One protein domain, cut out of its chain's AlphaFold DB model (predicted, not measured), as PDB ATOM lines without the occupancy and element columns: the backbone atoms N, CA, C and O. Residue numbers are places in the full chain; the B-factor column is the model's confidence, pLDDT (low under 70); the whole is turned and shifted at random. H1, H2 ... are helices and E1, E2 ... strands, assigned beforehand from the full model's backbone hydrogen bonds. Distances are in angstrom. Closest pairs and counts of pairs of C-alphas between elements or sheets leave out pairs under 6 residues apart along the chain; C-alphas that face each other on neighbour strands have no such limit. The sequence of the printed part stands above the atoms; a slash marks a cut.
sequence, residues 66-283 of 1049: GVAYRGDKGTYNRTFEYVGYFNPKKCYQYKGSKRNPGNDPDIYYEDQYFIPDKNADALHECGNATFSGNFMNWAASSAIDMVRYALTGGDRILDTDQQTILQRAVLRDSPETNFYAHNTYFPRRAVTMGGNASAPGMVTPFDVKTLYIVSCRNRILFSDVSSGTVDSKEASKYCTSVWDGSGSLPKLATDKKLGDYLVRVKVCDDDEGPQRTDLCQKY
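What this domain is: This is residues 66 to 283 of the 1049 residues of the protein "Neisseria_PilC domain-containing protein" of Noviherbaspirillum sp. Root189 (UniProt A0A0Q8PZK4). With little regular structure, the domain has a four-strand antiparallel sheet, E5-E6-E7-E8, with H1 on one face and H4 and H5 on the other; E8 runs on into E9 of a smaller antiparallel sheet, E3-E4-E9, beside the hairpin E1-E2. The printed part has 218 residues, 86 in named elements: five helices and ten strands, class mixed, ordered E1-E2-H1-H2-E3-E4-E5-H3-E6-E7-H4-H5-E8-E9-E10. It is compact, radius of gyration of the C-alphas 16.3 A, and spans 48 by 39 by 34 A.

How they stand to each other: E6, residues 210 to 216, and E7, residues 219 to 223, form a hairpin; N 214 and O 221, 3.0 A apart, are within hydrogen-bond range. H1, residues 133 to 140, lies over E6, the closest C-alphas being those of Ala 140 and Ser 215, 6.8 A. Its every O i to N i+4 pair is within range.

Where its parts are: E1, residues 90 to 95, begins at C-alpha (108.967, 134.407, 150.425); E10, residues 280 to 283, ends at (120.341, 126.803, 131.777).

The domain as a whole: The printed part has no cut; pLDDT is under 70 at residues 97 to 102 and 244 to 247.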
ATOM      1  N   GLY A  66     116.801 156.746 142.186       88.81
ATOM      2  CA  GLY A  66     115.829 156.993 143.248       88.81
ATOM      3  C   GLY A  66     114.862 155.831 143.492       88.81
ATOM      4  O   GLY A  66     114.880 154.803 142.814       88.81
ATOM      5  N   VAL A  67     114.006 155.989 144.500       89.38
ATOM      6  CA  VAL A  67     113.104 154.928 144.965       89.38
ATOM      7  C   VAL A  67     112.109 154.463 143.893       89.38
ATOM      8  O   VAL A  67     111.521 155.284 143.192       89.38
ATOM      9  N   ALA A  68     111.901 153.146 143.785       89.62
ATOM     10  CA  ALA A  68     111.010 152.543 142.787       89.62
ATOM     11  C   ALA A  68     109.525 152.819 143.073       89.62
ATOM     12  O   ALA A  68     108.765 153.198 142.190       89.62
ATOM     13  N   TYR A  69     109.106 152.615 144.323       88.19
ATOM     14  CA  TYR A  69     107.708 152.730 144.731       88.19
ATOM     15  C   TYR A  69     107.397 154.144 145.208       88.19
ATOM     16  O   TYR A  69     107.716 154.507 146.343       88.19
ATOM     17  N   ARG A  70     106.778 154.940 144.331       79.75
ATOM     18  CA  ARG A  70     106.343 156.318 144.606       79.75
ATOM     19  C   ARG A  70     104.827 156.366 144.842       79.75
ATOM     20  O   ARG A  70     104.097 155.468 144.442       79.75
ATOM     21  N   GLY A  71     104.348 157.398 145.543       74.62
ATOM     22  CA  GLY A  71     102.910 157.617 145.789       74.62
ATOM     23  C   GLY A  71     102.312 156.901 147.011       74.62
ATOM     24  O   GLY A  71     101.208 157.235 147.435       74.62
ATOM     25  N   ASP A  72     103.064 156.007 147.656       76.56
ATOM     26  CA  ASP A  72     102.682 155.298 148.891       76.56
ATOM     27  C   ASP A  72     102.748 156.164 150.168       76.56
ATOM     28  O   ASP A  72     102.484 155.686 151.274       76.56
ATOM     29  N   LYS A  73     103.135 157.442 150.030       75.19
ATOM     30  CA  LYS A  73     103.400 158.384 151.133       75.19
ATOM     31  C   LYS A  73     104.354 157.807 152.193       75.19
ATOM     32  O   LYS A  73     104.237 158.128 153.373       75.19
ATOM     33  N   GLY A  74     105.276 156.931 151.787       77.44
ATOM     34  CA  GLY A  74     106.236 156.279 152.676       77.44
ATOM     35  C   GLY A  74     105.624 155.240 153.619       77.44
ATOM     36  O   GLY A  74     106.269 154.894 154.608       77.44
ATOM     37  N   THR A  75     104.415 154.742 153.331       84.81
ATOM     38  CA  THR A  75     103.710 153.738 154.148       84.81
ATOM     39  C   THR A  75     103.648 152.386 153.436       84.81
ATOM     40  O   THR A  75     103.205 152.297 152.292       84.81
ATOM     41  N   TYR A  76     104.059 151.320 154.124       93.00
ATOM     42  CA  TYR A  76     103.972 149.951 153.613       93.00
ATOM     43  C   TYR A  76     102.528 149.435 153.650       93.00
ATOM     44  O   TYR A  76     101.850 149.552 154.672       93.00
ATOM     45  N   ASN A  77     102.076 148.818 152.556       93.00
ATOM     46  CA  ASN A  77     100.767 148.177 152.474       93.00
ATOM     47  C   ASN A  77     100.913 146.663 152.272       93.00
ATOM     48  O   ASN A  77     101.276 146.204 151.192       93.00
ATOM     49  N   ARG A  78     100.553 145.875 153.288       93.25
ATOM     50  CA  ARG A  78     100.688 144.410 153.275       93.25
ATOM     51  C   ARG A  78      99.799 143.706 152.246       93.25
ATOM     52  O   ARG A  78     100.090 142.587 151.842       93.25
ATOM     53  N   THR A  79      98.721 144.354 151.797       91.88
ATOM     54  CA  THR A  79      97.820 143.795 150.775       91.88
ATOM     55  C   THR A  79      98.312 144.057 149.353       91.88
ATOM     56  O   THR A  79      97.684 143.596 148.402       91.88
ATOM     57  N   PHE A  80      99.380 144.842 149.185       91.94
ATOM     58  CA  PHE A  80      99.958 145.168 147.889       91.94
ATOM     59  C   PHE A  80     101.199 144.307 147.632       91.94
ATOM     60  O   PHE A  80     102.058 144.170 148.501       91.94
ATOM     61  N   GLU A  81     101.287 143.732 146.434       92.25
ATOM     62  CA  GLU A  81     102.441 142.946 145.991       92.25
ATOM     63  C   GLU A  81     103.495 143.880 145.371       92.25
ATOM     64  O   GLU A  81     103.328 144.394 144.263       92.25
ATOM     65  N   TYR A  82     104.592 144.096 146.090       93.62
ATOM     66  CA  TYR A  82     105.765 144.833 145.642       93.62
ATOM     67  C   TYR A  82     106.733 143.872 144.940       93.62
ATOM     68  O   TYR A  82     107.429 143.079 145.573       93.62
ATOM     69  N   VAL A  83     106.769 143.939 143.612       91.94
ATOM     70  CA  VAL A  83     107.725 143.246 142.734       91.94
ATOM     71  C   VAL A  83     109.153 143.798 142.908       91.94
ATOM     72  O   VAL A  83     109.375 144.985 143.116       91.94
ATOM     73  N   GLY A  84     110.163 142.942 142.812       93.31
ATOM     74  CA  GLY A  84     111.559 143.371 142.835       93.31
ATOM     75  C   GLY A  84     112.501 142.182 142.872       93.31
ATOM     76  O   GLY A  84     112.090 141.083 142.521       93.31
ATOM     77  N   TYR A  85     113.759 142.354 143.284       96.62
ATOM     78  CA  TYR A  85     114.695 141.221 143.342       96.62
ATOM     79  C   TYR A  85     114.308 140.172 144.387       96.62
ATOM     80  O   TYR A  85     114.524 138.982 144.157       96.62
ATOM     81  N   PHE A  86     113.670 140.567 145.487       97.31
ATOM     82  CA  PHE A  86     113.103 139.614 146.436       97.31
ATOM     83  C   PHE A  86     111.806 139.030 145.873       97.31
ATOM     84  O   PHE A  86     111.057 139.699 145.163       97.31
ATOM     85  N   ASN A  87     111.516 137.777 146.188       95.44
ATOM     86  CA  ASN A  87     110.229 137.175 145.882       95.44
ATOM     87  C   ASN A  87     109.209 137.664 146.917       95.44
ATOM     88  O   ASN A  87     109.393 137.394 148.107       95.44
ATOM     89  N   PRO A  88     108.129 138.359 146.506       94.81
ATOM     90  CA  PRO A  88     107.163 138.911 147.452       94.81
ATOM     91  C   PRO A  88     106.475 137.830 148.298       94.81
ATOM     92  O   PRO A  88     106.019 138.108 149.400       94.81
ATOM     93  N   LYS A  89     106.455 136.578 147.824       94.38
ATOM     94  CA  LYS A  89     105.796 135.438 148.477       94.38
ATOM     95  C   LYS A  89     106.735 134.621 149.368       94.38
ATOM     96  O   LYS A  89     106.368 133.530 149.807       94.38
ATOM     97  N   LYS A  90     107.954 135.102 149.621       95.88
ATOM     98  CA  LYS A  90     108.967 134.407 150.425       95.88
ATOM     99  C   LYS A  90     109.448 135.269 151.589       95.88
ATOM    100  O   LYS A  90     109.465 136.498 151.529       95.88
ATOM    101  N   CYS A  91     109.879 134.581 152.633       97.56
ATOM    102  CA  CYS A  91     110.591 135.122 153.776       97.56
ATOM    103  C   CYS A  91     112.083 134.838 153.625       97.56
ATOM    104  O   CYS A  91     112.465 133.825 153.039       97.56
ATOM    105  N   TYR A  92     112.911 135.720 154.170       97.31
ATOM    106  CA  TYR A  92     114.353 135.701 153.988       97.31
ATOM    107  C   TYR A  92     115.089 135.753 155.322       97.31
ATOM    108  O   TYR A  92     114.776 136.570 156.192       97.31
ATOM    109  N   GLN A  93     116.123 134.928 155.448       95.12
ATOM    110  CA  GLN A  93     117.153 135.084 156.471       95.12
ATOM    111  C   GLN A  93     118.333 135.863 155.892       95.12
ATOM    112  O   GLN A  93     118.644 135.746 154.706       95.12
ATOM    113  N   TYR A  94     119.008 136.655 156.723       92.75
ATOM    114  CA  TYR A  94     120.270 137.275 156.334       92.75
ATOM    115  C   TYR A  94     121.424 136.365 156.748       92.75
ATOM    116  O   TYR A  94     121.615 136.104 157.936       92.75
ATOM    117  N   LYS A  95     122.193 135.872 155.776       89.56
ATOM    118  CA  LYS A  95     123.446 135.167 156.048       89.56
ATOM    119  C   LYS A  95     124.485 136.233 156.376       89.56
ATOM    120  O   LYS A  95     124.683 137.103 155.536       89.56
ATOM    121  N   GLY A  96     125.065 136.164 157.580       79.19
ATOM    122  CA  GLY A  96     126.096 137.081 158.088       79.19
ATOM    123  C   GLY A  96     125.876 137.535 159.529       79.19
ATOM    124  O   GLY A  96     124.754 137.835 159.926       79.19
ATOM    125  N   SER A  97     126.951 137.609 160.322       62.59
ATOM    126  CA  SER A  97     126.908 138.062 161.727       62.59
ATOM    127  C   SER A  97     127.245 139.550 161.914       62.59
ATOM    128  O   SER A  97     126.964 140.121 162.969       62.59
ATOM    129  N   LYS A  98     127.837 140.202 160.899       58.44
ATOM    130  CA  LYS A  98     128.275 141.606 160.953       58.44
ATOM    131  C   LYS A  98     127.179 142.560 160.471       58.44
ATOM    132  O   LYS A  98     126.709 142.450 159.347       58.44
ATOM    133  N   ARG A  99     126.856 143.561 161.301       64.88
ATOM    134  CA  ARG A  99     125.970 144.697 160.976       64.88
ATOM    135  C   ARG A  99     126.647 145.795 160.145       64.88
ATOM    136  O   ARG A  99     126.030 146.817 159.917       64.88
ATOM    137  N   ASN A 100     127.923 145.676 159.778       62.78
ATOM    138  CA  ASN A 100     128.587 146.682 158.948       62.78
ATOM    139  C   ASN A 100     129.737 146.050 158.151       62.78
ATOM    140  O   ASN A 100     130.755 145.681 158.742       62.78
ATOM    141  N   PRO A 101     129.573 145.870 156.837       56.09
ATOM    142  CA  PRO A 101     130.472 145.035 156.057       56.09
ATOM    143  C   PRO A 101     131.688 145.754 155.474       56.09
ATOM    144  O   PRO A 101     132.616 145.095 155.022       56.09
ATOM    145  N   GLY A 102     131.705 147.085 155.504       64.50
ATOM    146  CA  GLY A 102     132.659 147.892 154.755       64.50
ATOM    147  C   GLY A 102     131.942 148.806 153.768       64.50
ATOM    148  O   GLY A 102     130.769 148.625 153.451       64.50
ATOM    149  N   ASN A 103     132.654 149.834 153.322       73.44
ATOM    150  CA  ASN A 103     132.084 150.910 152.515       73.44
ATOM    151  C   ASN A 103     132.269 150.687 151.000       73.44
ATOM    152  O   ASN A 103     131.670 151.420 150.217       73.44
ATOM    153  N   ASP A 104     133.055 149.692 150.583       79.56
ATOM    154  CA  ASP A 104     133.226 149.343 149.170       79.56
ATOM    155  C   ASP A 104     131.997 148.560 148.651       79.56
ATOM    156  O   ASP A 104     131.726 147.457 149.144       79.56
ATOM    157  N   PRO A 105     131.230 149.117 147.694       77.06
ATOM    158  CA  PRO A 105     130.007 148.497 147.199       77.06
ATOM    159  C   PRO A 105     130.243 147.311 146.245       77.06
ATOM    160  O   PRO A 105     129.313 146.520 146.048       77.06
ATOM    161  N   ASP A 106     131.448 147.159 145.687       78.69
ATOM    162  CA  ASP A 106     131.776 146.144 144.678       78.69
ATOM    163  C   ASP A 106     132.484 144.914 145.257       78.69
ATOM    164  O   ASP A 106     132.529 143.862 144.612       78.69
ATOM    165  N   ILE A 107     132.959 144.979 146.505       83.56
ATOM    166  CA  ILE A 107     133.479 143.795 147.199       83.56
ATOM    167  C   ILE A 107     132.335 142.814 147.464       83.56
ATOM    168  O   ILE A 107     131.369 143.114 148.175       83.56
ATOM    169  N   TYR A 108     132.455 141.606 146.914       83.06
ATOM    170  CA  TYR A 108     131.590 140.490 147.271       83.06
ATOM    171  C   TYR A 108     132.040 139.870 148.599       83.06
ATOM    172  O   TYR A 108     133.210 139.535 148.773       83.06
ATOM    173  N   TYR A 109     131.087 139.677 149.508       83.62
ATOM    174  CA  TYR A 109     131.296 139.008 150.789       83.62
ATOM    175  C   TYR A 109     130.466 137.719 150.809       83.62
ATOM    176  O   TYR A 109     129.254 137.742 150.571       83.62
ATOM    177  N   GLU A 110     131.124 136.593 151.078       83.44
ATOM    178  CA  GLU A 110     130.556 135.235 151.002       83.44
ATOM    179  C   GLU A 110     129.463 134.931 152.043       83.44
ATOM    180  O   GLU A 110     128.735 133.934 151.941       83.44
ATOM    181  N   ASP A 111     129.342 135.786 153.054       82.94
ATOM    182  CA  ASP A 111     128.442 135.657 154.187       82.94
ATOM    183  C   ASP A 111     127.601 136.920 154.401       82.94
ATOM    184  O   ASP A 111     127.330 137.256 155.542       82.94
ATOM    185  N   GLN A 112     127.226 137.662 153.346       88.50
ATOM    186  CA  GLN A 112     126.455 138.913 153.492       88.50
ATOM    187  C   GLN A 112     125.415 139.113 152.389       88.50
ATOM    188  O   GLN A 112     125.558 139.945 151.485       88.50
ATOM    189  N   TYR A 113     124.353 138.317 152.458       93.25
ATOM    190  CA  TYR A 113     123.218 138.384 151.541       93.25
ATOM    191  C   TYR A 113     121.984 137.702 152.142       93.25
ATOM    192  O   TYR A 113     122.069 136.882 153.056       93.25
ATOM    193  N   PHE A 114     120.818 138.039 151.604       95.88
ATOM    194  CA  PHE A 114     119.536 137.448 151.948       95.88
ATOM    195  C   PHE A 114     119.329 136.117 151.215       95.88
ATOM    196  O   PHE A 114     119.578 136.014 150.011       95.88
ATOM    197  N   ILE A 115     118.844 135.113 151.944       95.19
ATOM    198  CA  ILE A 115     118.577 133.754 151.457       95.19
ATOM    199  C   ILE A 115     117.101 133.428 151.684       95.19
ATOM    200  O   ILE A 115     116.609 133.707 152.782       95.19
ATOM    201  N   PRO A 116     116.396 132.860 150.688       95.06
ATOM    202  CA  PRO A 116     115.049 132.338 150.891       95.06
ATOM    203  C   PRO A 116     115.007 131.334 152.054       95.06
ATOM    204  O   PRO A 116     115.865 130.464 152.154       95.06
ATOM    205  N   ASP A 117     114.010 131.461 152.925       94.50
ATOM    206  CA  ASP A 117     113.824 130.613 154.110       94.50
ATOM    207  C   ASP A 117     112.528 129.799 154.019       94.50
ATOM    208  O   ASP A 117     112.536 128.572 154.012       94.50
ATOM    209  N   LYS A 118     111.395 130.493 153.894       93.94
ATOM    210  CA  LYS A 118     110.055 129.891 153.859       93.94
ATOM    211  C   LYS A 118     109.090 130.736 153.034       93.94
ATOM    212  O   LYS A 118     109.427 131.835 152.596       93.94
ATOM    213  N   ASN A 119     107.876 130.234 152.818       95.06
ATOM    214  CA  ASN A 119     106.809 131.024 152.203       95.06
ATOM    215  C   ASN A 119     106.287 132.081 153.185       95.06
ATOM    216  O   ASN A 119     106.138 131.802 154.376       95.06
ATOM    217  N   ALA A 120     105.992 133.270 152.665       96.19
ATOM    218  CA  ALA A 120     105.208 134.270 153.380       96.19
ATOM    219  C   ALA A 120     103.727 133.863 153.393       96.19
ATOM    220  O   ALA A 120     103.287 133.058 152.564       96.19
ATOM    221  N   ASP A 121     102.954 134.412 154.328       96.06
ATOM    222  CA  ASP A 121     101.507 134.210 154.340       96.06
ATOM    223  C   ASP A 121     100.784 135.043 153.258       96.06
ATOM    224  O   ASP A 121     101.398 135.752 152.457       96.06
ATOM    225  N   ALA A 122      99.450 134.959 153.215       93.81
ATOM    226  CA  ALA A 122      98.628 135.672 152.233       93.81
ATOM    227  C   ALA A 122      98.661 137.209 152.370       93.81
ATOM    228  O   ALA A 122      98.213 137.911 151.464       93.81
ATOM    229  N   LEU A 123      99.169 137.735 153.489       94.19
ATOM    230  CA  LEU A 123      99.393 139.161 153.733       94.19
ATOM    231  C   LEU A 123     100.872 139.540 153.566       94.19
ATOM    232  O   LEU A 123     101.267 140.653 153.910       94.19
ATOM    233  N   HIS A 124     101.686 138.633 153.020       96.69
ATOM    234  CA  HIS A 124     103.127 138.788 152.863       96.69
ATOM    235  C   HIS A 124     103.873 138.980 154.195       96.69
ATOM    236  O   HIS A 124     104.921 139.634 154.237       96.69
ATOM    237  N   GLU A 125     103.350 138.430 155.290       96.00
ATOM    238  CA  GLU A 125     103.973 138.448 156.612       96.00
ATOM    239  C   GLU A 125     104.772 137.151 156.861       96.00
ATOM    240  O   GLU A 125     104.523 136.095 156.273       96.00
ATOM    241  N   CYS A 126     105.794 137.255 157.711       96.00
ATOM    242  CA  CYS A 126     106.843 136.249 157.916       96.00
ATOM    243  C   CYS A 126     107.113 135.904 159.393       96.00
ATOM    244  O   CYS A 126     107.879 134.976 159.692       96.00
ATOM    245  N   GLY A 127     106.472 136.624 160.317       90.38
ATOM    246  CA  GLY A 127     106.750 136.554 161.751       90.38
ATOM    247  C   GLY A 127     108.097 137.185 162.130       90.38
ATOM    248  O   GLY A 127     108.806 137.733 161.288       90.38
ATOM    249  N   ASN A 128     108.467 137.072 163.406       87.44
ATOM    250  CA  ASN A 128     109.504 137.892 164.055       87.44
ATOM    251  C   ASN A 128     110.950 137.386 163.932       87.44
ATOM    252  O   ASN A 128     111.819 137.844 164.668       87.44
ATOM    253  N   ALA A 129     111.226 136.459 163.015       89.38
ATOM    254  CA  ALA A 129     112.558 135.867 162.845       89.38
ATOM    255  C   ALA A 129     113.183 136.129 161.465       89.38
ATOM    256  O   ALA A 129     114.372 135.889 161.269       89.38
ATOM    257  N   THR A 130     112.401 136.612 160.497       95.44
ATOM    258  CA  THR A 130     112.803 136.699 159.083       95.44
ATOM    259  C   THR A 130     112.306 137.990 158.445       95.44
ATOM    260  O   THR A 130     111.396 138.636 158.957       95.44
ATOM    261  N   PHE A 131     112.889 138.366 157.311       97.31
ATOM    262  CA  PHE A 131     112.456 139.510 156.514       97.31
ATOM    263  C   PHE A 131     111.428 139.084 155.465       97.31
ATOM    264  O   PHE A 131     111.639 138.105 154.755       97.31
ATOM    265  N   SER A 132     110.339 139.834 155.315       98.38
ATOM    266  CA  SER A 132     109.396 139.653 154.207       98.38
ATOM    267  C   SER A 132     109.998 140.167 152.902       98.38
ATOM    268  O   SER A 132     110.427 141.318 152.824       98.38
ATOM    269  N   GLY A 133     110.005 139.338 151.854       97.69
ATOM    270  CA  GLY A 133     110.472 139.753 150.530       97.69
ATOM    271  C   GLY A 133     109.648 140.903 149.949       97.69
ATOM    272  O   GLY A 133     110.204 141.819 149.346       97.69
ATOM    273  N   ASN A 134     108.338 140.914 150.212       97.25
ATOM    274  CA  ASN A 134     107.434 141.985 149.791       97.25
ATOM    275  C   ASN A 134     107.816 143.325 150.434       97.25
ATOM    276  O   ASN A 134     107.956 144.344 149.759       97.25
ATOM    277  N   PHE A 135     108.065 143.303 151.743       97.50
ATOM    278  CA  PHE A 135     108.560 144.463 152.477       97.50
ATOM    279  C   PHE A 135     109.932 144.925 151.968       97.50
ATOM    280  O   PHE A 135     110.136 146.121 151.769       97.50
ATOM    281  N   MET A 136     110.862 144.000 151.713       97.88
ATOM    282  CA  MET A 136     112.204 144.348 151.235       97.88
ATOM    283  C   MET A 136     112.179 145.012 149.853       97.88
ATOM    284  O   MET A 136     112.899 145.989 149.641       97.88
ATOM    285  N   ASN A 137     111.312 144.563 148.939       96.56
ATOM    286  CA  ASN A 137     111.129 145.218 147.641       96.56
ATOM    287  C   ASN A 137     110.588 146.647 147.786       96.56
ATOM    288  O   ASN A 137     111.085 147.557 147.125       96.56
ATOM    289  N   TRP A 138     109.612 146.867 148.670       95.38
ATOM    290  CA  TRP A 138     109.098 148.205 148.984       95.38
ATOM    291  C   TRP A 138     110.161 149.114 149.615       95.38
ATOM    292  O   TRP A 138     110.233 150.307 149.320       95.38
ATOM    293  N   ALA A 139     110.977 148.559 150.506       95.44
ATOM    294  CA  ALA A 139     111.924 149.312 151.313       95.44
ATOM    295  C   ALA A 139     113.207 149.693 150.556       95.44
ATOM    296  O   ALA A 139     113.775 150.757 150.816       95.44
ATOM    297  N   ALA A 140     113.682 148.827 149.653       94.88
ATOM    298  CA  ALA A 140     115.034 148.912 149.100       94.88
ATOM    299  C   ALA A 140     115.115 149.135 147.582       94.88
ATOM    300  O   ALA A 140     116.168 149.559 147.110       94.88
ATOM    301  N   SER A 141     114.068 148.860 146.802       93.88
ATOM    302  CA  SER A 141     114.171 148.906 145.335       93.88
ATOM    303  C   SER A 141     114.339 150.326 144.793       93.88
ATOM    304  O   SER A 141     113.623 151.248 145.196       93.88
ATOM    305  N   SER A 142     115.246 150.489 143.827       91.94
ATOM    306  CA  SER A 142     115.353 151.697 143.000       91.94
ATOM    307  C   SER A 142     114.640 151.538 141.653       91.94
ATOM    308  O   SER A 142     114.416 150.417 141.191       91.94
ATOM    309  N   ALA A 143     114.286 152.648 140.999       88.94
ATOM    310  CA  ALA A 143     113.683 152.619 139.663       88.94
ATOM    311  C   ALA A 143     114.576 151.860 138.664       88.94
ATOM    312  O   ALA A 143     114.091 151.030 137.890       88.94
ATOM    313  N   ILE A 144     115.896 152.054 138.748       90.25
ATOM    314  CA  ILE A 144     116.834 151.361 137.869       90.25
ATOM    315  C   ILE A 144     116.957 149.861 138.152       90.25
ATOM    316  O   ILE A 144     117.153 149.083 137.217       90.25
ATOM    317  N   ASP A 145     116.773 149.416 139.399       93.75
ATOM    318  CA  ASP A 145     116.701 147.981 139.698       93.75
ATOM    319  C   ASP A 145     115.546 147.330 138.938       93.75
ATOM    320  O   ASP A 145     115.672 146.204 138.466       93.75
ATOM    321  N   MET A 146     114.431 148.044 138.770       91.25
ATOM    322  CA  MET A 146     113.250 147.527 138.075       91.25
ATOM    323  C   MET A 146     113.455 147.506 136.556       91.25
ATOM    324  O   MET A 146     112.997 146.587 135.876       91.25
ATOM    325  N   VAL A 147     114.210 148.468 136.019       89.75
ATOM    326  CA  VAL A 147     114.660 148.451 134.618       89.75
ATOM    327  C   VAL A 147     115.595 147.264 134.368       89.75
ATOM    328  O   VAL A 147     115.390 146.508 133.418       89.75
ATOM    329  N   ARG A 148     116.589 147.046 135.240       93.62
ATOM    330  CA  ARG A 148     117.522 145.907 135.161       93.62
ATOM    331  C   ARG A 148     116.789 144.578 135.312       93.62
ATOM    332  O   ARG A 148     117.010 143.671 134.516       93.62
ATOM    333  N   TYR A 149     115.859 144.479 136.259       93.94
ATOM    334  CA  TYR A 149     114.968 143.328 136.404       93.94
ATOM    335  C   TYR A 149     114.292 142.979 135.078       93.94
ATOM    336  O   TYR A 149     114.406 141.854 134.594       93.94
ATOM    337  N   ALA A 150     113.638 143.964 134.456       90.00
ATOM    338  CA  ALA A 150     112.891 143.757 133.227       90.00
ATOM    339  C   ALA A 150     113.793 143.427 132.031       90.00
ATOM    340  O   ALA A 150     113.451 142.552 131.243       90.00
ATOM    341  N   LEU A 151     114.926 144.115 131.866       92.69
ATOM    342  CA  LEU A 151     115.768 143.991 130.671       92.69
ATOM    343  C   LEU A 151     116.764 142.834 130.753       92.69
ATOM    344  O   LEU A 151     116.894 142.097 129.778       92.69
ATOM    345  N   THR A 152     117.431 142.653 131.895       95.88
ATOM    346  CA  THR A 152     118.578 141.741 132.060       95.88
ATOM    347  C   THR A 152     118.386 140.686 133.155       95.88
ATOM    348  O   THR A 152     119.208 139.776 133.267       95.88
ATOM    349  N   GLY A 153     117.327 140.773 133.962       93.88
ATOM    350  CA  GLY A 153     117.143 139.937 135.153       93.88
ATOM    351  C   GLY A 153     117.872 140.468 136.394       93.88
ATOM    352  O   GLY A 153     117.847 139.822 137.436       93.88
ATOM    353  N   GLY A 154     118.493 141.647 136.317       95.06
ATOM    354  CA  GLY A 154     119.107 142.314 137.464       95.06
ATOM    355  C   GLY A 154     120.634 142.305 137.487       95.06
ATOM    356  O   GLY A 154     121.300 141.617 136.708       95.06
ATOM    357  N   ASP A 155     121.186 143.081 138.420       95.50
ATOM    358  CA  ASP A 155     122.629 143.249 138.576       95.50
ATOM    359  C   ASP A 155     123.266 142.094 139.369       95.50
ATOM    360  O   ASP A 155     123.093 141.984 140.584       95.50
ATOM    361  N   ARG A 156     124.016 141.217 138.689       94.75
ATOM    362  CA  ARG A 156     124.639 140.028 139.294       94.75
ATOM    363  C   ARG A 156     125.984 140.391 139.934       94.75
ATOM    364  O   ARG A 156     126.980 140.583 139.230       94.75
ATOM    365  N   ILE A 157     126.039 140.468 141.265       93.75
ATOM    366  CA  ILE A 157     127.309 140.663 141.995       93.75
ATOM    367  C   ILE A 157     128.113 139.362 142.078       93.75
ATOM    368  O   ILE A 157     129.340 139.388 142.039       93.75
ATOM    369  N   LEU A 158     127.420 138.222 142.121       94.69
ATOM    370  CA  LEU A 158     128.015 136.900 141.988       94.69
ATOM    371  C   LEU A 158     127.234 136.087 140.955       94.69
ATOM    372  O   LEU A 158     126.010 135.990 141.040       94.69
ATOM    373  N   ASP A 159     127.954 135.474 140.015       94.94
ATOM    374  CA  ASP A 159     127.388 134.644 138.950       94.94
ATOM    375  C   ASP A 159     128.274 133.412 138.692       94.94
ATOM    376  O   ASP A 159     129.221 133.441 137.900       94.94
ATOM    377  N   THR A 160     127.980 132.331 139.416       93.81
ATOM    378  CA  THR A 160     128.657 131.016 139.340       93.81
ATOM    379  C   THR A 160     127.699 129.970 138.791       93.81
ATOM    380  O   THR A 160     126.500 130.215 138.792       93.81
ATOM    381  N   ASP A 161     128.152 128.793 138.372       88.69
ATOM    382  CA  ASP A 161     127.251 127.784 137.789       88.69
ATOM    383  C   ASP A 161     126.148 127.324 138.766       88.69
ATOM    384  O   ASP A 161     125.064 126.955 138.330       88.69
ATOM    385  N   GLN A 162     126.391 127.395 140.081       85.19
ATOM    386  CA  GLN A 162     125.480 126.907 141.125       85.19
ATOM    387  C   GLN A 162     124.663 128.008 141.805       85.19
ATOM    388  O   GLN A 162     123.585 127.736 142.327       85.19
ATOM    389  N   GLN A 163     125.174 129.241 141.866       91.88
ATOM    390  CA  GLN A 163     124.461 130.329 142.530       91.88
ATOM    391  C   GLN A 163     124.591 131.664 141.813       91.88
ATOM    392  O   GLN A 163     125.642 132.006 141.257       91.88
ATOM    393  N   THR A 164     123.515 132.440 141.923       96.25
ATOM    394  CA  THR A 164     123.441 133.824 141.465       96.25
ATOM    395  C   THR A 164     122.972 134.707 142.613       96.25
ATOM    396  O   THR A 164     121.996 134.384 143.292       96.25
ATOM    397  N   ILE A 165     123.670 135.819 142.836       96.81
ATOM    398  CA  ILE A 165     123.293 136.821 143.835       96.81
ATOM    399  C   ILE A 165     123.113 138.152 143.119       96.81
ATOM    400  O   ILE A 165     124.033 138.633 142.453       96.81
ATOM    401  N   LEU A 166     121.924 138.733 143.267       97.31
ATOM    402  CA  LEU A 166     121.606 140.060 142.753       97.31
ATOM    403  C   LEU A 166     121.950 141.125 143.786       97.31
ATOM    404  O   LEU A 166     121.767 140.902 144.980       97.31
ATOM    405  N   GLN A 167     122.416 142.279 143.326       94.81
ATOM    406  CA  GLN A 167     122.704 143.464 144.129       94.81
ATOM    407  C   GLN A 167     121.786 144.612 143.697       94.81
ATOM    408  O   GLN A 167     121.539 144.805 142.509       94.81
ATOM    409  N   ARG A 168     121.284 145.389 144.663       94.62
ATOM    410  CA  ARG A 168     120.594 146.655 144.362       94.62
ATOM    411  C   ARG A 168     121.545 147.702 143.774       94.62
ATOM    412  O   ARG A 168     122.744 147.676 144.053       94.62
ATOM    413  N   ALA A 169     120.994 148.699 143.090       94.25
ATOM    414  CA  ALA A 169     121.729 149.881 142.659       94.25
ATOM    415  C   ALA A 169     122.464 150.569 143.824       94.25
ATOM    416  O   ALA A 169     121.947 150.682 144.941       94.25
ATOM    417  N   VAL A 170     123.678 151.046 143.547       93.19
ATOM    418  CA  VAL A 170     124.513 151.750 144.523       93.19
ATOM    419  C   VAL A 170     124.095 153.213 144.541       93.19
ATOM    420  O   VAL A 170     124.278 153.916 143.556       93.19
ATOM    421  N   LEU A 171     123.525 153.687 145.645       92.19
ATOM    422  CA  LEU A 171     123.118 155.085 145.778       92.19
ATOM    423  C   LEU A 171     124.310 156.011 146.069       92.19
ATOM    424  O   LEU A 171     125.136 155.700 146.929       92.19
ATOM    425  N   ARG A 172     124.353 157.182 145.424       89.31
ATOM    426  CA  ARG A 172     125.369 158.217 145.687       89.31
ATOM    427  C   ARG A 172     125.252 158.756 147.120       89.31
ATOM    428  O   ARG A 172     124.151 158.995 147.624       89.31
ATOM    429  N   ASP A 173     126.382 158.985 147.780       86.81
ATOM    430  CA  ASP A 173     126.448 159.505 149.152       86.81
ATOM    431  C   ASP A 173     127.445 160.663 149.303       86.81
ATOM    432  O   ASP A 173     128.231 160.706 150.250       86.81
ATOM    433  N   SER A 174     127.416 161.619 148.373       83.12
ATOM    434  CA  SER A 174     128.286 162.800 148.417       83.12
ATOM    435  C   SER A 174     127.637 163.984 149.164       83.12
ATOM    436  O   SER A 174     126.407 164.082 149.198       83.12
ATOM    437  N   PRO A 175     128.418 164.908 149.759       75.88
ATOM    438  CA  PRO A 175     127.876 166.070 150.481       75.88
ATOM    439  C   PRO A 175     126.935 166.959 149.650       75.88
ATOM    440  O   PRO A 175     126.038 167.593 150.198       75.88
ATOM    441  N   GLU A 176     127.148 167.007 148.336       70.75
ATOM    442  CA  GLU A 176     126.425 167.883 147.405       70.75
ATOM    443  C   GLU A 176     125.219 167.180 146.769       70.75
ATOM    444  O   GLU A 176     124.175 167.795 146.579       70.75
ATOM    445  N   THR A 177     125.334 165.879 146.491       79.44
ATOM    446  CA  THR A 177     124.272 165.048 145.906       79.44
ATOM    447  C   THR A 177     124.254 163.675 146.588       79.44
ATOM    448  O   THR A 177     125.197 162.881 146.472       79.44
ATOM    449  N   ASN A 178     123.198 163.387 147.358       87.31
ATOM    450  CA  ASN A 178     123.041 162.109 148.059       87.31
ATOM    451  C   ASN A 178     121.585 161.671 148.233       87.31
ATOM    452  O   ASN A 178     120.651 162.468 148.178       87.31
ATOM    453  N   PHE A 179     121.426 160.376 148.504       89.69
ATOM    454  CA  PHE A 179     120.132 159.718 148.703       89.69
ATOM    455  C   PHE A 179     119.798 159.444 150.172       89.69
ATOM    456  O   PHE A 179     118.703 158.966 150.469       89.69
ATOM    457  N   TYR A 180     120.722 159.699 151.099       91.81
ATOM    458  CA  TYR A 180     120.560 159.303 152.495       91.81
ATOM    459  C   TYR A 180     119.406 160.074 153.144       91.81
ATOM    460  O   TYR A 180     119.506 161.275 153.391       91.81
ATOM    461  N   ALA A 181     118.301 159.373 153.421       89.88
ATOM    462  CA  ALA A 181     117.073 159.942 153.986       89.88
ATOM    463  C   ALA A 181     116.556 161.192 153.235       89.88
ATOM    464  O   ALA A 181     115.873 162.035 153.823       89.88
ATOM    465  N   HIS A 182     116.866 161.309 151.941       88.38
ATOM    466  CA  HIS A 182     116.549 162.484 151.139       88.38
ATOM    467  C   HIS A 182     115.050 162.533 150.820       88.38
ATOM    468  O   HIS A 182     114.506 161.582 150.266       88.38
ATOM    469  N   ASN A 183     114.381 163.654 151.097       83.12
ATOM    470  CA  ASN A 183     112.921 163.797 150.966       83.12
ATOM    471  C   ASN A 183     112.360 163.459 149.565       83.12
ATOM    472  O   ASN A 183     111.301 162.847 149.474       83.12
ATOM    473  N   THR A 184     113.071 163.827 148.495       80.88
ATOM    474  CA  THR A 184     112.657 163.609 147.096       80.88
ATOM    475  C   THR A 184     113.110 162.263 146.517       80.88
ATOM    476  O   THR A 184     112.342 161.564 145.848       80.88
ATOM    477  N   TYR A 185     114.375 161.898 146.739       85.56
ATOM    478  CA  TYR A 185     115.026 160.818 145.997       85.56
ATOM    479  C   TYR A 185     114.896 159.449 146.660       85.56
ATOM    480  O   TYR A 185     114.578 158.466 145.989       85.56
ATOM    481  N   PHE A 186     115.118 159.388 147.974       89.25
ATOM    482  CA  PHE A 186     114.992 158.171 148.774       89.25
ATOM    483  C   PHE A 186     114.630 158.544 150.222       89.25
ATOM    484  O   PHE A 186     115.493 158.583 151.107       89.25
ATOM    485  N   PRO A 187     113.354 158.871 150.487       89.38
ATOM    486  CA  PRO A 187     112.949 159.350 151.799       89.38
ATOM    487  C   PRO A 187     113.115 158.263 152.854       89.38
ATOM    488  O   PRO A 187     112.985 157.068 152.571       89.38
ATOM    489  N   ARG A 188     113.347 158.689 154.101       91.81
ATOM    490  CA  ARG A 188     113.226 157.792 155.253       91.81
ATOM    491  C   ARG A 188     111.811 157.218 155.269       91.81
ATOM    492  O   ARG A 188     110.837 157.969 155.288       91.81
ATOM    493  N   ARG A 189     111.716 155.893 155.280       93.50
ATOM    494  CA  ARG A 189     110.448 155.164 155.363       93.50
ATOM    495  C   ARG A 189     110.202 154.717 156.797       93.50
ATOM    496  O   ARG A 189     111.144 154.609 157.585       93.50
ATOM    497  N   ALA A 190     108.943 154.463 157.134       93.06
ATOM    498  CA  ALA A 190     108.578 153.956 158.446       93.06
ATOM    499  C   ALA A 190     107.493 152.882 158.351       93.06
ATOM    500  O   ALA A 190     106.584 152.968 157.528       93.06
ATOM    501  N   VAL A 191     107.573 151.891 159.236       93.69
ATOM    502  CA  VAL A 191     106.506 150.915 159.470       93.69
ATOM    503  C   VAL A 191     106.062 151.019 160.917       93.69
ATOM    504  O   VAL A 191     106.872 150.984 161.839       93.69
ATOM    505  N   THR A 192     104.760 151.189 161.111       92.19
ATOM    506  CA  THR A 192     104.082 151.180 162.409       92.19
ATOM    507  C   THR A 192     102.765 150.443 162.214       92.19
ATOM    508  O   THR A 192     102.113 150.631 161.188       92.19
ATOM    509  N   MET A 193     102.378 149.603 163.173       88.81
ATOM    510  CA  MET A 193     101.129 148.846 163.087       88.81
ATOM    511  C   MET A 193      99.923 149.791 162.965       88.81
ATOM    512  O   MET A 193      99.733 150.670 163.806       88.81
ATOM    513  N   GLY A 194      99.095 149.586 161.938       85.31
ATOM    514  CA  GLY A 194      97.866 150.352 161.732       85.31
ATOM    515  C   GLY A 194      97.278 150.174 160.332       85.31
ATOM    516  O   GLY A 194      98.001 150.163 159.338       85.31
ATOM    517  N   GLY A 195      95.951 150.046 160.234       86.88
ATOM    518  CA  GLY A 195      95.258 149.858 158.954       86.88
ATOM    519  C   GLY A 195      95.767 148.633 158.180       86.88
ATOM    520  O   GLY A 195      95.721 147.512 158.685       86.88
ATOM    521  N   ASN A 196      96.266 148.861 156.959       89.62
ATOM    522  CA  ASN A 196      96.850 147.826 156.097       89.62
ATOM    523  C   ASN A 196      98.375 147.666 156.262       89.62
ATOM    524  O   ASN A 196      98.991 146.922 155.501       89.62
ATOM    525  N   ALA A 197      99.007 148.343 157.222       88.69
ATOM    526  CA  ALA A 197     100.421 148.144 157.526       88.69
ATOM    527  C   ALA A 197     100.601 147.012 158.550       88.69
ATOM    528  O   ALA A 197      99.917 146.967 159.578       88.69
ATOM    529  N   SER A 198     101.549 146.115 158.283       92.19
ATOM    530  CA  SER A 198     101.975 145.084 159.232       92.19
ATOM    531  C   SER A 198     102.713 145.697 160.427       92.19
ATOM    532  O   SER A 198     103.347 146.748 160.310       92.19
ATOM    533  N   ALA A 199     102.679 145.028 161.582       94.06
ATOM    534  CA  ALA A 199     103.599 145.359 162.669       94.06
ATOM    535  C   ALA A 199     105.056 145.097 162.223       94.06
ATOM    536  O   ALA A 199     105.278 144.145 161.467       94.06
ATOM    537  N   PRO A 200     106.060 145.876 162.678       95.69
ATOM    538  CA  PRO A 200     107.455 145.675 162.276       95.69
ATOM    539  C   PRO A 200     107.969 144.241 162.442       95.69
ATOM    540  O   PRO A 200     108.592 143.708 161.522       95.69
ATOM    541  N   GLY A 201     107.619 143.589 163.554       95.31
ATOM    542  CA  GLY A 201     107.979 142.198 163.838       95.31
ATOM    543  C   GLY A 201     107.262 141.157 162.973       95.31
ATOM    544  O   GLY A 201     107.553 139.978 163.089       95.31
ATOM    545  N   MET A 202     106.314 141.541 162.113       95.75
ATOM    546  CA  MET A 202     105.676 140.615 161.167       95.75
ATOM    547  C   MET A 202     106.372 140.601 159.805       95.75
ATOM    548  O   MET A 202     106.197 139.655 159.043       95.75
ATOM    549  N   VAL A 203     107.158 141.630 159.489       96.69
ATOM    550  CA  VAL A 203     107.851 141.780 158.198       96.69
ATOM    551  C   VAL A 203     109.371 141.870 158.334       96.69
ATOM    552  O   VAL A 203     110.076 141.819 157.327       96.69
ATOM    553  N   THR A 204     109.881 141.974 159.561       95.81
ATOM    554  CA  THR A 204     111.308 141.977 159.894       95.81
ATOM    555  C   THR A 204     111.559 141.213 161.199       95.81
ATOM    556  O   THR A 204     110.623 141.023 161.978       95.81
ATOM    557  N   PRO A 205     112.818 140.864 161.518       93.94
ATOM    558  CA  PRO A 205     113.181 140.293 162.817       93.94
ATOM    559  C   PRO A 205     113.108 141.274 164.003       93.94
ATOM    560  O   PRO A 205     113.533 140.935 165.108       93.94
ATOM    561  N   PHE A 206     112.657 142.515 163.793       93.75
ATOM    562  CA  PHE A 206     112.682 143.559 164.813       93.75
ATOM    563  C   PHE A 206     111.313 143.736 165.461       93.75
ATOM    564  O   PHE A 206     110.385 144.273 164.854       93.75
ATOM    565  N   ASP A 207     111.209 143.345 166.729       92.19
ATOM    566  CA  ASP A 207     110.019 143.579 167.542       92.19
ATOM    567  C   ASP A 207     110.073 144.968 168.195       92.19
ATOM    568  O   ASP A 207     110.540 145.157 169.319       92.19
ATOM    569  N   VAL A 208     109.676 145.979 167.421       94.69
ATOM    570  CA  VAL A 208     109.681 147.391 167.821       94.69
ATOM    571  C   VAL A 208     108.357 148.050 167.444       94.69
ATOM    572  O   VAL A 208     107.680 147.628 166.509       94.69
ATOM    573  N   LYS A 209     107.983 149.126 168.147       94.25
ATOM    574  CA  LYS A 209     106.723 149.846 167.885       94.25
ATOM    575  C   LYS A 209     106.706 150.519 166.508       94.25
ATOM    576  O   LYS A 209     105.720 150.428 165.780       94.25
ATOM    577  N   THR A 210     107.799 151.202 166.179       95.38
ATOM    578  CA  THR A 210     108.011 151.880 164.902       95.38
ATOM    579  C   THR A 210     109.390 151.505 164.398       95.38
ATOM    580  O   THR A 210     110.369 151.636 165.129       95.38
ATOM    581  N   LEU A 211     109.460 151.054 163.150       96.12
ATOM    582  CA  LEU A 211     110.703 150.751 162.458       96.12
ATOM    583  C   LEU A 211     110.960 151.823 161.405       96.12
ATOM    584  O   LEU A 211     110.142 152.004 160.508       96.12
ATOM    585  N   TYR A 212     112.092 152.507 161.509       95.75
ATOM    586  CA  TYR A 212     112.608 153.430 160.507       95.75
ATOM    587  C   TYR A 212     113.556 152.705 159.560       95.75
ATOM    588  O   TYR A 212     114.362 151.872 159.983       95.75
ATOM    589  N   ILE A 213     113.461 153.061 158.282       95.94
ATOM    590  CA  ILE A 213     114.251 152.490 157.201       95.94
ATOM    591  C   ILE A 213     114.933 153.617 156.428       95.94
ATOM    592  O   ILE A 213     114.268 154.539 155.945       95.94
ATOM    593  N   VAL A 214     116.252 153.518 156.274       94.25
ATOM    594  CA  VAL A 214     117.062 154.450 155.476       94.25
ATOM    595  C   VAL A 214     117.917 153.665 154.484       94.25
ATOM    596  O   VAL A 214     118.487 152.633 154.829       94.25
ATOM    597  N   SER A 215     118.012 154.141 153.242       92.81
ATOM    598  CA  SER A 215     118.912 153.573 152.230       92.81
ATOM    599  C   SER A 215     120.204 154.386 152.122       92.81
ATOM    600  O   SER A 215     120.194 155.608 152.264       92.81
ATOM    601  N   CYS A 216     121.316 153.700 151.873       89.88
ATOM    602  CA  CYS A 216     122.655 154.286 151.794       89.88
ATOM    603  C   CYS A 216     123.548 153.377 150.944       89.88
ATOM    604  O   CYS A 216     123.705 152.204 151.281       89.88
ATOM    605  N   ARG A 217     124.152 153.886 149.861       91.12
ATOM    606  CA  ARG A 217     124.882 153.054 148.882       91.12
ATOM    607  C   ARG A 217     124.033 151.851 148.452       91.12
ATOM    608  O   ARG A 217     122.876 152.028 148.093       91.12
ATOM    609  N   ASN A 218     124.565 150.638 148.511       91.69
ATOM    610  CA  ASN A 218     123.851 149.380 148.271       91.69
ATOM    611  C   ASN A 218     123.309 148.731 149.564       91.69
ATOM    612  O   ASN A 218     123.044 147.526 149.599       91.69
ATOM    613  N   ARG A 219     123.135 149.513 150.634       91.19
ATOM    614  CA  ARG A 219     122.728 149.043 151.963       91.19
ATOM    615  C   ARG A 219     121.361 149.574 152.380       91.19
ATOM    616  O   ARG A 219     120.866 150.579 151.859       91.19
ATOM    617  N   ILE A 220     120.763 148.877 153.335       93.31
ATOM    618  CA  ILE A 220     119.538 149.260 154.035       93.31
ATOM    619  C   ILE A 220     119.802 149.272 155.543       93.31
ATOM    620  O   ILE A 220     120.385 148.341 156.098       93.31
ATOM    621  N   LEU A 221     119.393 150.361 156.185       92.88
ATOM    622  CA  LEU A 221     119.623 150.658 157.593       92.88
ATOM    623  C   LEU A 221     118.291 150.590 158.336       92.88
ATOM    624  O   LEU A 221     117.298 151.162 157.875       92.88
ATOM    625  N   PHE A 222     118.285 149.913 159.481       93.75
ATOM    626  CA  PHE A 222     117.115 149.750 160.330       93.75
ATOM    627  C   PHE A 222     117.349 150.340 161.718       93.75
ATOM    628  O   PHE A 222     118.391 150.114 162.350       93.75
ATOM    629  N   SER A 223     116.341 151.046 162.229       93.88
ATOM    630  CA  SER A 223     116.363 151.609 163.577       93.88
ATOM    631  C   SER A 223     114.965 151.802 164.161       93.88
ATOM    632  O   SER A 223     114.010 152.030 163.431       93.88
ATOM    633  N   ASP A 224     114.837 151.746 165.482       94.50
ATOM    634  CA  ASP A 224     113.651 152.176 166.241       94.50
ATOM    635  C   ASP A 224     113.749 153.644 166.691       94.50
ATOM    636  O   ASP A 224     112.821 154.193 167.284       94.50
ATOM    637  N   VAL A 225     114.872 154.300 166.388       92.31
ATOM    638  CA  VAL A 225     115.113 155.724 166.622       92.31
ATOM    639  C   VAL A 225     115.490 156.405 165.310       92.31
ATOM    640  O   VAL A 225     116.188 155.840 164.474       92.31
ATOM    641  N   SER A 226     115.029 157.637 165.116       90.69
ATOM    642  CA  SER A 226     115.312 158.415 163.908       90.69
ATOM    643  C   SER A 226     116.370 159.466 164.203       90.69
ATOM    644  O   SER A 226     116.296 160.150 165.226       90.69
ATOM    645  N   SER A 227     117.325 159.654 163.288       89.38
ATOM    646  CA  SER A 227     118.246 160.795 163.363       89.38
ATOM    647  C   SER A 227     117.569 162.139 163.051       89.38
ATOM    648  O   SER A 227     118.225 163.177 163.126       89.38
ATOM    649  N   GLY A 228     116.285 162.127 162.671       87.81
ATOM    650  CA  GLY A 228     115.549 163.298 162.207       87.81
ATOM    651  C   GLY A 228     116.004 163.761 160.823       87.81
ATOM    652  O   GLY A 228     116.484 162.971 160.000       87.81
ATOM    653  N   THR A 229     115.827 165.052 160.552       85.81
ATOM    654  CA  THR A 229     116.380 165.695 159.356       85.81
ATOM    655  C   THR A 229     117.897 165.777 159.486       85.81
ATOM    656  O   THR A 229     118.413 166.275 160.486       85.81
ATOM    657  N   VAL A 230     118.605 165.285 158.473       85.12
ATOM    658  CA  VAL A 230     120.068 165.319 158.397       85.12
ATOM    659  C   VAL A 230     120.470 166.390 157.391       85.12
ATOM    660  O   VAL A 230     119.871 166.481 156.323       85.12
ATOM    661  N   ASP A 231     121.465 167.207 157.741       83.81
ATOM    662  CA  ASP A 231     122.103 168.126 156.793       83.81
ATOM    663  C   ASP A 231     122.708 167.308 155.642       83.81
ATOM    664  O   ASP A 231     123.461 166.361 155.886       83.81
ATOM    665  N   SER A 232     122.394 167.662 154.392       79.44
ATOM    666  CA  SER A 232     122.900 166.960 153.209       79.44
ATOM    667  C   SER A 232     124.430 166.891 153.186       79.44
ATOM    668  O   SER A 232     124.978 165.881 152.743       79.44
ATOM    669  N   LYS A 233     125.123 167.883 153.762       84.00
ATOM    670  CA  LYS A 233     126.590 167.901 153.879       84.00
ATOM    671  C   LYS A 233     127.133 166.855 154.850       84.00
ATOM    672  O   LYS A 233     128.255 166.374 154.694       84.00
ATOM    673  N   GLU A 234     126.338 166.478 155.847       86.31
ATOM    674  CA  GLU A 234     126.697 165.483 156.859       86.31
ATOM    675  C   GLU A 234     126.218 164.075 156.484       86.31
ATOM    676  O   GLU A 234     126.714 163.092 157.032       86.31
ATOM    677  N   ALA A 235     125.293 163.956 155.532       86.75
ATOM    678  CA  ALA A 235     124.656 162.708 155.122       86.75
ATOM    679  C   ALA A 235     125.651 161.579 154.791       86.75
ATOM    680  O   ALA A 235     125.469 160.437 155.218       86.75
ATOM    681  N   SER A 236     126.759 161.908 154.116       88.44
ATOM    682  CA  SER A 236     127.842 160.958 153.821       88.44
ATOM    683  C   SER A 236     128.453 160.347 155.089       88.44
ATOM    684  O   SER A 236     128.717 159.145 155.154       88.44
ATOM    685  N   LYS A 237     128.608 161.144 156.154       89.38
ATOM    686  CA  LYS A 237     129.151 160.687 157.442       89.38
ATOM    687  C   LYS A 237     128.192 159.730 158.141       89.38
ATOM    688  O   LYS A 237     128.640 158.752 158.728       89.38
ATOM    689  N   TYR A 238     126.884 159.973 158.058       90.19
ATOM    690  CA  TYR A 238     125.871 159.044 158.573       90.19
ATOM    691  C   TYR A 238     125.838 157.734 157.775       90.19
ATOM    692  O   TYR A 238     125.771 156.644 158.346       90.19
ATOM    693  N   CYS A 239     125.936 157.833 156.448       88.81
ATOM    694  CA  CYS A 239     125.974 156.685 155.552       88.81
ATOM    695  C   CYS A 239     127.192 155.789 155.858       88.81
ATOM    696  O   CYS A 239     127.044 154.592 156.122       88.81
ATOM    697  N   THR A 240     128.390 156.369 155.926       86.88
ATOM    698  CA  THR A 240     129.669 155.646 156.075       86.88
ATOM    699  C   THR A 240     130.063 155.297 157.513       86.88
ATOM    700  O   THR A 240     131.005 154.523 157.699       86.88
ATOM    701  N   SER A 241     129.356 155.816 158.525       85.94
ATOM    702  CA  SER A 241     129.647 155.548 159.940       85.94
ATOM    703  C   SER A 241     129.556 154.063 160.295       85.94
ATOM    704  O   SER A 241     128.790 153.295 159.695       85.94
ATOM    705  N   VAL A 242     130.304 153.663 161.326       77.81
ATOM    706  CA  VAL A 242     130.279 152.305 161.873       77.81
ATOM    707  C   VAL A 242     129.661 152.302 163.264       77.81
ATOM    708  O   VAL A 242     130.022 153.121 164.105       77.81
ATOM    709  N   TRP A 243     128.719 151.382 163.494       75.38
ATOM    710  CA  TRP A 243     128.184 151.076 164.817       75.38
ATOM    711  C   TRP A 243     128.644 149.683 165.232       75.38
ATOM    712  O   TRP A 243     128.322 148.706 164.559       75.38
ATOM    713  N   ASP A 244     129.404 149.605 166.318       69.88
ATOM    714  CA  ASP A 244     129.991 148.366 166.840       69.88
ATOM    715  C   ASP A 244     129.165 147.735 167.977       69.88
ATOM    716  O   ASP A 244     129.494 146.650 168.449       69.88
ATOM    717  N   GLY A 245     128.076 148.385 168.409       68.12
ATOM    718  CA  GLY A 245     127.220 147.880 169.482       68.12
ATOM    719  C   GLY A 245     127.760 148.119 170.896       68.12
ATOM    720  O   GLY A 245     127.200 147.568 171.839       68.12
ATOM    721  N   SER A 246     128.795 148.951 171.071       66.88
ATOM    722  CA  SER A 246     129.541 149.170 172.329       66.88
ATOM    723  C   SER A 246     128.784 149.890 173.465       66.88
ATOM    724  O   SER A 246     129.370 150.229 174.490       66.88
ATOM    725  N   GLY A 247     127.468 150.089 173.332       69.00
ATOM    726  CA  GLY A 247     126.578 150.500 174.428       69.00
ATOM    727  C   GLY A 247     126.111 151.963 174.420       69.00
ATOM    728  O   GLY A 247     125.006 152.227 174.884       69.00
ATOM    729  N   SER A 248     126.853 152.906 173.825       75.50
ATOM    730  CA  SER A 248     126.388 154.293 173.612       75.50
ATOM    731  C   SER A 248     126.223 154.599 172.126       75.50
ATOM    732  O   SER A 248     127.225 154.714 171.430       75.50
ATOM    733  N   LEU A 249     124.983 154.742 171.641       78.88
ATOM    734  CA  LEU A 249     124.681 154.983 170.224       78.88
ATOM    735  C   LEU A 249     125.221 156.354 169.758       78.88
ATOM    736  O   LEU A 249     124.684 157.384 170.178       78.88
ATOM    737  N   PRO A 250     126.236 156.412 168.875       83.94
ATOM    738  CA  PRO A 250     126.746 157.668 168.348       83.94
ATOM    739  C   PRO A 250     125.692 158.360 167.489       83.94
ATOM    740  O   PRO A 250     124.956 157.705 166.752       83.94
ATOM    741  N   LYS A 251     125.701 159.699 167.482       86.88
ATOM    742  CA  LYS A 251     124.807 160.520 166.641       86.88
ATOM    743  C   LYS A 251     124.789 160.072 165.172       86.88
ATOM    744  O   LYS A 251     123.729 160.055 164.557       86.88
ATOM    745  N   LEU A 252     125.948 159.713 164.616       87.19
ATOM    746  CA  LEU A 252     126.098 159.310 163.210       87.19
ATOM    747  C   LEU A 252     125.596 157.887 162.914       87.19
ATOM    748  O   LEU A 252     125.506 157.507 161.752       87.19
ATOM    749  N   ALA A 253     125.285 157.100 163.942       86.56
ATOM    750  CA  ALA A 253     124.824 155.717 163.838       86.56
ATOM    751  C   ALA A 253     123.330 155.553 164.169       86.56
ATOM    752  O   ALA A 253     122.820 154.432 164.176       86.56
ATOM    753  N   THR A 254     122.613 156.648 164.438       89.94
ATOM    754  CA  THR A 254     121.228 156.608 164.928       89.94
ATOM    755  C   THR A 254     120.288 155.793 164.035       89.94
ATOM    756  O   THR A 254     119.512 154.997 164.553       89.94
ATOM    757  N   ASP A 255     120.386 155.907 162.706       91.38
ATOM    758  CA  ASP A 255     119.504 155.178 161.774       91.38
ATOM    759  C   ASP A 255     119.908 153.708 161.535       91.38
ATOM    760  O   ASP A 255     119.225 153.006 160.794       91.38
ATOM    761  N   LYS A 256     120.990 153.218 162.158       88.75
ATOM    762  CA  LYS A 256     121.477 151.831 162.013       88.75
ATOM    763  C   LYS A 256     121.546 151.055 163.334       88.75
ATOM    764  O   LYS A 256     122.242 150.045 163.433       88.75
ATOM    765  N   LYS A 257     120.826 151.519 164.364       88.88
ATOM    766  CA  LYS A 257     120.816 150.910 165.709       88.88
ATOM    767  C   LYS A 257     120.422 149.429 165.683       88.88
ATOM    768  O   LYS A 257     121.021 148.632 166.408       88.88
ATOM    769  N   LEU A 258     119.424 149.062 164.876       89.38
ATOM    770  CA  LEU A 258     118.931 147.683 164.780       89.38
ATOM    771  C   LEU A 258     119.744 146.854 163.779       89.38
ATOM    772  O   LEU A 258     119.983 145.674 164.031       89.38
ATOM    773  N   GLY A 259     120.260 147.477 162.718       87.69
ATOM    774  CA  GLY A 259     121.255 146.870 161.836       87.69
ATOM    775  C   GLY A 259     121.472 147.626 160.527       87.69
ATOM    776  O   GLY A 259     120.698 148.513 160.171       87.69
ATOM    777  N   ASP A 260     122.541 147.256 159.826       88.19
ATOM    778  CA  ASP A 260     122.932 147.759 158.510       88.19
ATOM    779  C   ASP A 260     123.310 146.548 157.632       88.19
ATOM    780  O   ASP A 260     124.114 145.699 158.022       88.19
ATOM    781  N   TYR A 261     122.618 146.412 156.498       90.44
ATOM    782  CA  TYR A 261     122.597 145.198 155.682       90.44
ATOM    783  C   TYR A 261     122.867 145.527 154.217       90.44
ATOM    784  O   TYR A 261     122.201 146.385 153.636       90.44
ATOM    785  N   LEU A 262     123.774 144.783 153.578       92.06
ATOM    786  CA  LEU A 262     123.883 144.796 152.117       92.06
ATOM    787  C   LEU A 262     122.618 144.209 151.503       92.06
ATOM    788  O   LEU A 262     122.232 143.081 151.814       92.06
ATOM    789  N   VAL A 263     121.996 144.949 150.590       94.50
ATOM    790  CA  VAL A 263     120.824 144.468 149.858       94.50
ATOM    791  C   VAL A 263     121.312 143.650 148.671       94.50
ATOM    792  O   VAL A 263     121.412 144.114 147.532       94.50
ATOM    793  N   ARG A 264     121.670 142.414 149.001       94.69
ATOM    794  CA  ARG A 264     122.084 141.364 148.082       94.69
ATOM    795  C   ARG A 264     121.202 140.156 148.320       94.69
ATOM    796  O   ARG A 264     121.012 139.793 149.474       94.69
ATOM    797  N   VAL A 265     120.664 139.532 147.284       96.75
ATOM    798  CA  VAL A 265     119.707 138.429 147.439       96.75
ATOM    799  C   VAL A 265     120.082 137.259 146.544       96.75
ATOM    800  O   VAL A 265     120.361 137.441 145.358       96.75
ATOM    801  N   LYS A 266     120.123 136.057 147.126       96.88
ATOM    802  CA  LYS A 266     120.237 134.813 146.363       96.88
ATOM    803  C   LYS A 266     118.913 134.575 145.642       96.88
ATOM    804  O   LYS A 266     117.865 134.610 146.282       96.88
ATOM    805  N   VAL A 267     118.981 134.347 144.333       96.56
ATOM    806  CA  VAL A 267     117.801 134.136 143.483       96.56
ATOM    807  C   VAL A 267     117.971 132.925 142.581       96.56
ATOM    808  O   VAL A 267     119.099 132.543 142.259       96.56
ATOM    809  N   CYS A 268     116.845 132.398 142.106       94.31
ATOM    810  CA  CYS A 268     116.774 131.338 141.109       94.31
ATOM    811  C   CYS A 268     117.569 130.090 141.518       94.31
ATOM    812  O   CYS A 268     118.283 129.518 140.700       94.31
ATOM    813  N   ASP A 269     117.477 129.682 142.782       91.19
ATOM    814  CA  ASP A 269     117.899 128.335 143.169       91.19
ATOM    815  C   ASP A 269     116.866 127.286 142.734       91.19
ATOM    816  O   ASP A 269     115.853 127.616 142.115       91.19
ATOM    817  N   ASP A 270     117.136 126.013 143.013       88.25
ATOM    818  CA  ASP A 270     116.301 124.902 142.540       88.25
ATOM    819  C   ASP A 270     114.877 124.918 143.124       88.25
ATOM    820  O   ASP A 270     113.962 124.364 142.513       88.25
ATOM    821  N   ASP A 271     114.667 125.607 144.252       87.38
ATOM    822  CA  ASP A 271     113.355 125.768 144.882       87.38
ATOM    823  C   ASP A 271     112.577 126.956 144.293       87.38
ATOM    824  O   ASP A 271     111.379 126.854 144.005       87.38
ATOM    825  N   GLU A 272     113.233 128.109 144.118       87.88
ATOM    826  CA  GLU A 272     112.603 129.318 143.578       87.88
ATOM    827  C   GLU A 272     112.447 129.267 142.050       87.88
ATOM    828  O   GLU A 272     111.419 129.688 141.515       87.88
ATOM    829  N   GLY A 273     113.455 128.755 141.344       85.31
ATOM    830  CA  GLY A 273     113.588 128.787 139.888       85.31
ATOM    831  C   GLY A 273     112.370 128.258 139.124       85.31
ATOM    832  O   GLY A 273     111.863 128.973 138.255       85.31
ATOM    833  N   PRO A 274     111.839 127.063 139.453       83.69
ATOM    834  CA  PRO A 274     110.635 126.525 138.818       83.69
ATOM    835  C   PRO A 274     109.364 127.353 139.069       83.69
ATOM    836  O   PRO A 274     108.427 127.284 138.276       83.69
ATOM    837  N   GLN A 275     109.306 128.118 140.165       81.75
ATOM    838  CA  GLN A 275     108.115 128.871 140.581       81.75
ATOM    839  C   GLN A 275     108.130 130.320 140.084       81.75
ATOM    840  O   GLN A 275     107.076 130.906 139.838       81.75
ATOM    841  N   ARG A 276     109.319 130.914 139.945       84.12
ATOM    842  CA  ARG A 276     109.511 132.330 139.623       84.12
ATOM    843  C   ARG A 276     109.839 132.527 138.146       84.12
ATOM    844  O   ARG A 276     110.894 133.045 137.791       84.12
ATOM    845  N   THR A 277     108.943 132.077 137.270       80.50
ATOM    846  CA  THR A 277     109.149 132.063 135.807       80.50
ATOM    847  C   THR A 277     109.251 133.452 135.180       80.50
ATOM    848  O   THR A 277     109.758 133.587 134.065       80.50
ATOM    849  N   ASP A 278     108.816 134.492 135.891       73.62
ATOM    850  CA  ASP A 278     108.960 135.892 135.505       73.62
ATOM    851  C   ASP A 278     110.419 136.373 135.582       73.62
ATOM    852  O   ASP A 278     110.850 137.128 134.709       73.62
ATOM    853  N   LEU A 279     111.208 135.858 136.532       87.25
ATOM    854  CA  LEU A 279     112.633 136.178 136.676       87.25
ATOM    855  C   LEU A 279     113.551 135.040 136.221       87.25
ATOM    856  O   LEU A 279     114.574 135.303 135.609       87.25
ATOM    857  N   CYS A 280     113.227 133.789 136.517       90.19
ATOM    858  CA  CYS A 280     114.150 132.666 136.405       90.19
ATOM    859  C   CYS A 280     113.943 131.857 135.118       90.19
ATOM    860  O   CYS A 280     112.818 131.558 134.716       90.19
ATOM    861  N   GLN A 281     115.050 131.453 134.496       88.06
ATOM    862  CA  GLN A 281     115.092 130.530 133.362       88.06
ATOM    863  C   GLN A 281     116.175 129.477 133.587       88.06
ATOM    864  O   GLN A 281     117.243 129.781 134.115       88.06
ATOM    865  N   LYS A 282     115.896 128.236 133.184       85.69
ATOM    866  CA  LYS A 282     116.832 127.119 133.317       85.69
ATOM    867  C   LYS A 282     117.908 127.165 132.225       85.69
ATOM    868  O   LYS A 282     117.579 127.329 131.053       85.69
ATOM    869  N   TYR A 283     119.162 126.980 132.625       82.38
ATOM    870  CA  TYR A 283     120.341 126.803 131.777       82.38
ATOM    871  C   TYR A 283     121.082 125.549 132.252       82.38
ATOM    872  O   TYR A 283     121.577 125.494 133.380       82.38
TER     873      TYR A 283